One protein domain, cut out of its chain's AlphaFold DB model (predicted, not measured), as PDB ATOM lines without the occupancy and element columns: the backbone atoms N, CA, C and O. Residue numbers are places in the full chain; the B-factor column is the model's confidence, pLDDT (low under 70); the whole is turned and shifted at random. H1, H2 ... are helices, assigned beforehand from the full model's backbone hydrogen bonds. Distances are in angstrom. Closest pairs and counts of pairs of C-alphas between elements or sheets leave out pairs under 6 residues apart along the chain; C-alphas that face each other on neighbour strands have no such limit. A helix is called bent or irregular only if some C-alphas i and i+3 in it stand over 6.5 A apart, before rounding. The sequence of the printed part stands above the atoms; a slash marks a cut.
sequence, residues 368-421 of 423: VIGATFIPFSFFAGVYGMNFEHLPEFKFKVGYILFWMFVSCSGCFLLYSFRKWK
ATOM      1  N   VAL A 368     114.450 136.420 150.949       88.38
ATOM      2  CA  VAL A 368     115.479 136.424 152.004       88.38
ATOM      3  C   VAL A 368     116.110 137.811 152.141       88.38
ATOM      4  O   VAL A 368     116.226 138.330 153.254       88.38
ATOM      5  N   ILE A 369     116.471 138.442 151.018       88.25
ATOM      6  CA  ILE A 369     117.023 139.803 150.999       88.25
ATOM      7  C   ILE A 369     115.994 140.788 151.576       88.25
ATOM      8  O   ILE A 369     116.295 141.508 152.528       88.25
ATOM      9  N   GLY A 370     114.759 140.783 151.068       90.06
ATOM     10  CA  GLY A 370     113.692 141.678 151.518       90.06
ATOM     11  C   GLY A 370     113.338 141.507 152.996       90.06
ATOM     12  O   GLY A 370     113.316 142.484 153.740       90.06
ATOM     13  N   ALA A 371     113.131 140.274 153.457       88.31
ATOM     14  CA  ALA A 371     112.813 139.966 154.851       88.31
ATOM     15  C   ALA A 371     113.936 140.369 155.820       88.31
ATOM     16  O   ALA A 371     113.657 140.697 156.970       88.31
ATOM     17  N   THR A 372     115.190 140.387 155.354       85.25
ATOM     18  CA  THR A 372     116.331 140.873 156.142       85.25
ATOM     19  C   THR A 372     116.372 142.406 156.183       85.25
ATOM     20  O   THR A 372     116.549 142.987 157.250       85.25
ATOM     21  N   PHE A 373     116.174 143.088 155.049       87.50
ATOM     22  CA  PHE A 373     116.323 144.548 154.968       87.50
ATOM     23  C   PHE A 373     115.091 145.353 155.395       87.50
ATOM     24  O   PHE A 373     115.262 146.477 155.863       87.50
ATOM     25  N   ILE A 374     113.866 144.834 155.256       90.69
ATOM     26  CA  ILE A 374     112.637 145.578 155.593       90.69
ATOM     27  C   ILE A 374     112.594 145.959 157.086       90.69
ATOM     28  O   ILE A 374     112.431 147.149 157.370       90.69
ATOM     29  N   PRO A 375     112.803 145.039 158.053       86.19
ATOM     30  CA  PRO A 375     112.829 145.400 159.471       86.19
ATOM     31  C   PRO A 375     113.965 146.371 159.798       86.19
ATOM     32  O   PRO A 375     113.782 147.317 160.558       86.19
ATOM     33  N   PHE A 376     115.136 146.184 159.188       87.25
ATOM     34  CA  PHE A 376     116.292 147.057 159.400       87.25
ATOM     35  C   PHE A 376     116.070 148.468 158.867       87.25
ATOM     36  O   PHE A 376     116.407 149.439 159.539       87.25
ATOM     37  N   SER A 377     115.441 148.584 157.699       88.06
ATOM     38  CA  SER A 377     115.054 149.868 157.115       88.06
ATOM     39  C   SER A 377     113.990 150.555 157.967       88.06
ATOM     40  O   SER A 377     114.054 151.765 158.157       88.06
ATOM     41  N   PHE A 378     113.051 149.791 158.535       87.81
ATOM     42  CA  PHE A 378     112.071 150.316 159.482       87.81
ATOM     43  C   PHE A 378     112.748 150.887 160.734       87.81
ATOM     44  O   PHE A 378     112.490 152.036 161.084       87.81
ATOM     45  N   PHE A 379     113.663 150.142 161.366       83.94
ATOM     46  CA  PHE A 379     114.410 150.635 162.529       83.94
ATOM     47  C   PHE A 379     115.239 151.883 162.201       83.94
ATOM     48  O   PHE A 379     115.181 152.863 162.942       83.94
ATOM     49  N   ALA A 380     115.964 151.885 161.079       84.38
ATOM     50  CA  ALA A 380     116.711 153.059 160.628       84.38
ATOM     51  C   ALA A 380     115.789 154.263 160.367       84.38
ATOM     52  O   ALA A 380     116.127 155.387 160.727       84.38
ATOM     53  N   GLY A 381     114.605 154.024 159.795       86.88
ATOM     54  CA  GLY A 381     113.578 155.037 159.576       86.88
ATOM     55  C   GLY A 381     113.076 155.651 160.880       86.88
ATOM     56  O   GLY A 381     113.077 156.869 160.996       86.88
ATOM     57  N   VAL A 382     112.724 154.828 161.877       82.81
ATOM     58  CA  VAL A 382     112.266 155.292 163.203       82.81
ATOM     59  C   VAL A 382     113.316 156.182 163.878       82.81
ATOM     60  O   VAL A 382     112.977 157.259 164.361       82.81
ATOM     61  N   TYR A 383     114.594 155.785 163.861       76.88
ATOM     62  CA  TYR A 383     115.686 156.596 164.420       76.88
ATOM     63  C   TYR A 383     116.070 157.808 163.556       76.88
ATOM     64  O   TYR A 383     116.715 158.728 164.053       76.88
ATOM     65  N   GLY A 384     115.678 157.830 162.280       77.69
ATOM     66  CA  GLY A 384     115.825 158.981 161.387       77.69
ATOM     67  C   GLY A 384     114.733 160.043 161.553       77.69
ATOM     68  O   GLY A 384     114.821 161.109 160.943       77.69
ATOM     69  N   MET A 385     113.698 159.780 162.357       81.94
ATOM     70  CA  MET A 385     112.646 160.752 162.645       81.94
ATOM     71  C   MET A 385     113.120 161.764 163.699       81.94
ATOM     72  O   MET A 385     113.618 161.392 164.760       81.94
ATOM     73  N   ASN A 386     112.919 163.059 163.434       71.62
ATOM     74  CA  ASN A 386     113.267 164.148 164.354       71.62
ATOM     75  C   ASN A 386     112.268 164.242 165.525       71.62
ATOM     76  O   ASN A 386     111.436 165.148 165.566       71.62
ATOM     77  N   PHE A 387     112.323 163.307 166.474       68.88
ATOM     78  CA  PHE A 387     111.512 163.357 167.694       68.88
ATOM     79  C   PHE A 387     112.269 163.995 168.865       68.88
ATOM     80  O   PHE A 387     113.383 163.602 169.197       68.88
ATOM     81  N   GLU A 388     111.621 164.941 169.546       64.56
ATOM     82  CA  GLU A 388     112.205 165.726 170.646       64.56
ATOM     83  C   GLU A 388     112.198 164.984 172.004       64.56
ATOM     84  O   GLU A 388     112.972 165.300 172.905       64.56
ATOM     85  N   HIS A 389     111.346 163.960 172.156       63.78
ATOM     86  CA  HIS A 389     111.137 163.210 173.405       63.78
ATOM     87  C   HIS A 389     111.265 161.688 173.215       63.78
ATOM     88  O   HIS A 389     110.363 160.928 173.560       63.78
ATOM     89  N   LEU A 390     112.401 161.219 172.694       65.81
ATOM     90  CA  LEU A 390     112.738 159.791 172.724       65.81
ATOM     91  C   LEU A 390     113.461 159.451 174.046       65.81
ATOM     92  O   LEU A 390     114.554 159.973 174.291       65.81
ATOM     93  N   PRO A 391     112.902 158.584 174.916       64.75
ATOM     94  CA  PRO A 391     113.513 158.242 176.208       64.75
ATOM     95  C   PRO A 391     114.895 157.575 176.069       64.75
ATOM     96  O   PRO A 391     115.721 157.659 176.976       64.75
ATOM     97  N   GLU A 392     115.174 156.973 174.914       63.09
ATOM     98  CA  GLU A 392     116.390 156.213 174.600       63.09
ATOM     99  C   GLU A 392     117.639 157.092 174.403       63.09
ATOM    100  O   GLU A 392     118.747 156.660 174.724       63.09
ATOM    101  N   PHE A 393     117.489 158.351 173.965       60.62
ATOM    102  CA  PHE A 393     118.619 159.266 173.720       60.62
ATOM    103  C   PHE A 393     119.314 159.750 175.002       60.62
ATOM    104  O   PHE A 393     120.463 160.190 174.963       60.62
ATOM    105  N   LYS A 394     118.646 159.659 176.159       65.38
ATOM    106  CA  LYS A 394     119.211 160.069 177.458       65.38
ATOM    107  C   LYS A 394     120.124 159.000 178.080       65.38
ATOM    108  O   LYS A 394     120.822 159.289 179.053       65.38
ATOM    109  N   PHE A 395     120.157 157.782 177.529       70.19
ATOM    110  CA  PHE A 395     121.019 156.689 177.986       70.19
ATOM    111  C   PHE A 395     122.361 156.695 177.242       70.19
ATOM    112  O   PHE A 395     122.411 156.464 176.037       70.19
ATOM    113  N   LYS A 396     123.483 156.841 177.967       72.06
ATOM    114  CA  LYS A 396     124.846 156.832 177.383       72.06
ATOM    115  C   LYS A 396     125.182 155.574 176.565       72.06
ATOM    116  O   LYS A 396     126.086 155.615 175.741       72.06
ATOM    117  N   VAL A 397     124.477 154.464 176.799       78.12
ATOM    118  CA  VAL A 397     124.723 153.157 176.160       78.12
ATOM    119  C   VAL A 397     123.666 152.789 175.106       78.12
ATOM    120  O   VAL A 397     123.800 151.756 174.455       78.12
ATOM    121  N   GLY A 398     122.628 153.616 174.917       78.06
ATOM    122  CA  GLY A 398     121.475 153.297 174.061       78.06
ATOM    123  C   GLY A 398     121.856 153.024 172.605       78.06
ATOM    124  O   GLY A 398     121.413 152.036 172.026       78.06
ATOM    125  N   TYR A 399     122.772 153.821 172.049       79.81
ATOM    126  CA  TYR A 399     123.275 153.642 170.682       79.81
ATOM    127  C   TYR A 399     123.970 152.285 170.473       79.81
ATOM    128  O   TYR A 399     123.742 151.609 169.473       79.81
ATOM    129  N   ILE A 400     124.788 151.850 171.438       82.69
ATOM    130  CA  ILE A 400     125.495 150.560 171.374       82.69
ATOM    131  C   ILE A 400     124.503 149.397 171.509       82.69
ATOM    132  O   ILE A 400     124.593 148.420 170.766       82.69
ATOM    133  N   LEU A 401     123.536 149.510 172.429       83.88
ATOM    134  CA  LEU A 401     122.499 148.493 172.631       83.88
ATOM    135  C   LEU A 401     121.611 148.317 171.391       83.88
ATOM    136  O   LEU A 401     121.281 147.185 171.043       83.88
ATOM    137  N   PHE A 402     121.287 149.404 170.687       83.00
ATOM    138  CA  PHE A 402     120.543 149.355 169.428       83.00
ATOM    139  C   PHE A 402     121.286 148.556 168.346       83.00
ATOM    140  O   PHE A 402     120.735 147.604 167.793       83.00
ATOM    141  N   TRP A 403     122.559 148.874 168.083       83.25
ATOM    142  CA  TRP A 403     123.357 148.153 167.082       83.25
ATOM    143  C   TRP A 403     123.573 146.676 167.431       83.25
ATOM    144  O   TRP A 403     123.578 145.825 166.536       83.25
ATOM    145  N   MET A 404     123.698 146.360 168.724       87.88
ATOM    146  CA  MET A 404     123.719 144.980 169.219       87.88
ATOM    147  C   MET A 404     122.405 144.254 168.927       87.88
ATOM    148  O   MET A 404     122.430 143.128 168.435       87.88
ATOM    149  N   PHE A 405     121.260 144.892 169.183       87.19
ATOM    150  CA  PHE A 405     119.947 144.314 168.905       87.19
ATOM    151  C   PHE A 405     119.726 144.077 167.405       87.19
ATOM    152  O   PHE A 405     119.359 142.971 167.011       87.19
ATOM    153  N   VAL A 406     120.017 145.074 166.563       86.19
ATOM    154  CA  VAL A 406     119.901 144.968 165.097       86.19
ATOM    155  C   VAL A 406     120.799 143.850 164.561       86.19
ATOM    156  O   VAL A 406     120.328 142.986 163.821       86.19
ATOM    157  N   SER A 407     122.067 143.797 164.987       86.88
ATOM    158  CA  SER A 407     122.989 142.733 164.563       86.88
ATOM    159  C   SER A 407     122.531 141.352 165.033       86.88
ATOM    160  O   SER A 407     122.559 140.396 164.259       86.88
ATOM    161  N   CYS A 408     122.064 141.230 166.281       90.56
ATOM    162  CA  CYS A 408     121.567 139.967 166.824       90.56
ATOM    163  C   CYS A 408     120.314 139.485 166.074       90.56
ATOM    164  O   CYS A 408     120.228 138.313 165.710       90.56
ATOM    165  N   SER A 409     119.388 140.398 165.762       87.31
ATOM    166  CA  SER A 409     118.191 140.120 164.963       87.31
ATOM    167  C   SER A 409     118.538 139.651 163.542       87.31
ATOM    168  O   SER A 409     117.971 138.667 163.068       87.31
ATOM    169  N   GLY A 410     119.531 140.271 162.895       85.94
ATOM    170  CA  GLY A 410     120.013 139.851 161.572       85.94
ATOM    171  C   GLY A 410     120.635 138.467 161.577       85.94
ATOM    172  O   GLY A 410     120.268 137.616 160.769       85.94
ATOM    173  N   CYS A 411     121.530 138.214 162.531       88.00
ATOM    174  CA  CYS A 411     122.124 136.895 162.719       88.00
ATOM    175  C   CYS A 411     121.054 135.828 162.996       88.00
ATOM    176  O   CYS A 411     121.139 134.726 162.454       88.00
ATOM    177  N   PHE A 412     120.028 136.151 163.789       89.00
ATOM    178  CA  PHE A 412     118.914 135.247 164.077       89.00
ATOM    179  C   PHE A 412     118.080 134.919 162.828       89.00
ATOM    180  O   PHE A 412     117.754 133.750 162.598       89.00
ATOM    181  N   LEU A 413     117.770 135.914 161.992       86.88
ATOM    182  CA  LEU A 413     117.052 135.710 160.728       86.88
ATOM    183  C   LEU A 413     117.866 134.867 159.741       86.88
ATOM    184  O   LEU A 413     117.350 133.886 159.211       86.88
ATOM    185  N   LEU A 414     119.153 135.178 159.553       84.94
ATOM    186  CA  LEU A 414     120.040 134.404 158.676       84.94
ATOM    187  C   LEU A 414     120.200 132.957 159.154       84.94
ATOM    188  O   LEU A 414     120.157 132.026 158.348       84.94
ATOM    189  N   TYR A 415     120.338 132.752 160.466       88.50
ATOM    190  CA  TYR A 415     120.375 131.415 161.054       88.50
ATOM    191  C   TYR A 415     119.072 130.645 160.801       88.50
ATOM    192  O   TYR A 415     119.106 129.469 160.433       88.50
ATOM    193  N   SER A 416     117.925 131.311 160.947       85.56
ATOM    194  CA  SER A 416     116.611 130.708 160.699       85.56
ATOM    195  C   SER A 416     116.437 130.318 159.227       85.56
ATOM    196  O   SER A 416     116.042 129.187 158.943       85.56
ATOM    197  N   PHE A 417     116.826 131.189 158.289       87.38
ATOM    198  CA  PHE A 417     116.784 130.891 156.854       87.38
ATOM    199  C   PHE A 417     117.708 129.738 156.457       87.38
ATOM    200  O   PHE A 417     117.305 128.877 155.672       87.38
ATOM    201  N   ARG A 418     118.901 129.653 157.060       85.31
ATOM    202  CA  ARG A 418     119.817 128.521 156.865       85.31
ATOM    203  C   ARG A 418     119.236 127.212 157.402       85.31
ATOM    204  O   ARG A 418     119.349 126.166 156.770       85.31
ATOM    205  N   LYS A 419     118.564 127.246 158.558       86.12
ATOM    206  CA  LYS A 419     117.895 126.063 159.129       86.12
ATOM    207  C   LYS A 419     116.747 125.567 158.245       86.12
ATOM    208  O   LYS A 419     116.512 124.364 158.172       86.12
ATOM    209  N   TRP A 420     116.044 126.474 157.571       83.50
ATOM    210  CA  TRP A 420     114.955 126.135 156.654       83.50
ATOM    211  C   TRP A 420     115.422 125.738 155.249       83.50
ATOM    212  O   TRP A 420     114.576 125.397 154.428       83.50
ATOM    213  N   LYS A 421     116.738 125.722 154.982       76.75
ATOM    214  CA  LYS A 421     117.338 125.464 153.659       76.75
ATOM    215  C   LYS A 421     116.907 126.467 152.587       76.75
ATOM    216  O   LYS A 421     116.795 126.121 151.417       76.75
TER     217      LYS A 421
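AT A GLANCE: This is residues 368 to 421 of the 423 residues of the protein "Hypothetical protein" of Rhodosorus marinus (UniProt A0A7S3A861). Two long helices, H1 and H3, run side by side in opposite ways, and a loop with the small helix H2 joins them at one end, so that the whole has the outline of a long narrow U. Residues 384 to 397 fold the backbone back from H1 to H3, and two stretches stand free: residues 381 to 391, of which 381 to 383 belong to H1, and residues 393 to 401, of which 398 to 401 belong to H3. The printed part has 54 residues with three named helices, in the order H1, H2, H3, and no named strand; its class is all helix. It is loose, with a radius of gyration of the C-alphas of 13.6 A, and a rod in outline, spanning 44 by 20 by 10 A.

IN THESE COORDINATES: H1 runs from Val 368 to Tyr 383, 16 residues and 23.7 A from first to last C-alpha; it begins with C-alpha 368 at (115.479, 136.424, 152.004). H1 is irregular, but only just: C-alphas 372 and 375 are 6.6 A apart. H2 holds four residues, 391 to 394, with C-alpha 391 at (113.513, 158.242, 176.208). H3, the longest helix, has 22 residues, Gly 398 to Lys 419, and measures 31.3 A from first to last C-alpha; it ends with C-alpha 419 at (117.895, 126.063, 159.129).

HOW THE PARTS SIT: H1 and H3 touch, with 5 pairs of C-alphas within 8 A. Their closest C-alphas are those of Thr 372 and Gly 410, 6.6 A apart. The two helices run opposite ways at a shallow tilt of 13 degrees, and their centres are 11.5 A apart. H1 and H2 are apart, though they follow each other in the chain. H2 and H3 are close but not clearly touching; their closest C-alphas, those of Glu 392 and Gly 398, are 5.9 A apart. In H3 every pair of O i and N i+4 is within hydrogen-bond range, while in H1 10 of 12 such pairs are; H2 is too short for such a pair.

THE WHOLE: The two C-alphas farthest apart are those of Glu 388 and Lys 421, at 44.0 A, while the first and last printed C-alphas, those of Val 368 and Lys 421, are 11.2 A apart. The printed part has no cut. The link from H1 to H2 has 7 residues and is short; the link from H2 to H3 has 3 residues and is tight. Without the stretches that stand free, the body of 34 residues spans 37 by 18 by 8 A. The mean pLDDT of the printed part is 81.4, and the model's confidence is low, under 70, at residues 387 to 394, which include H2.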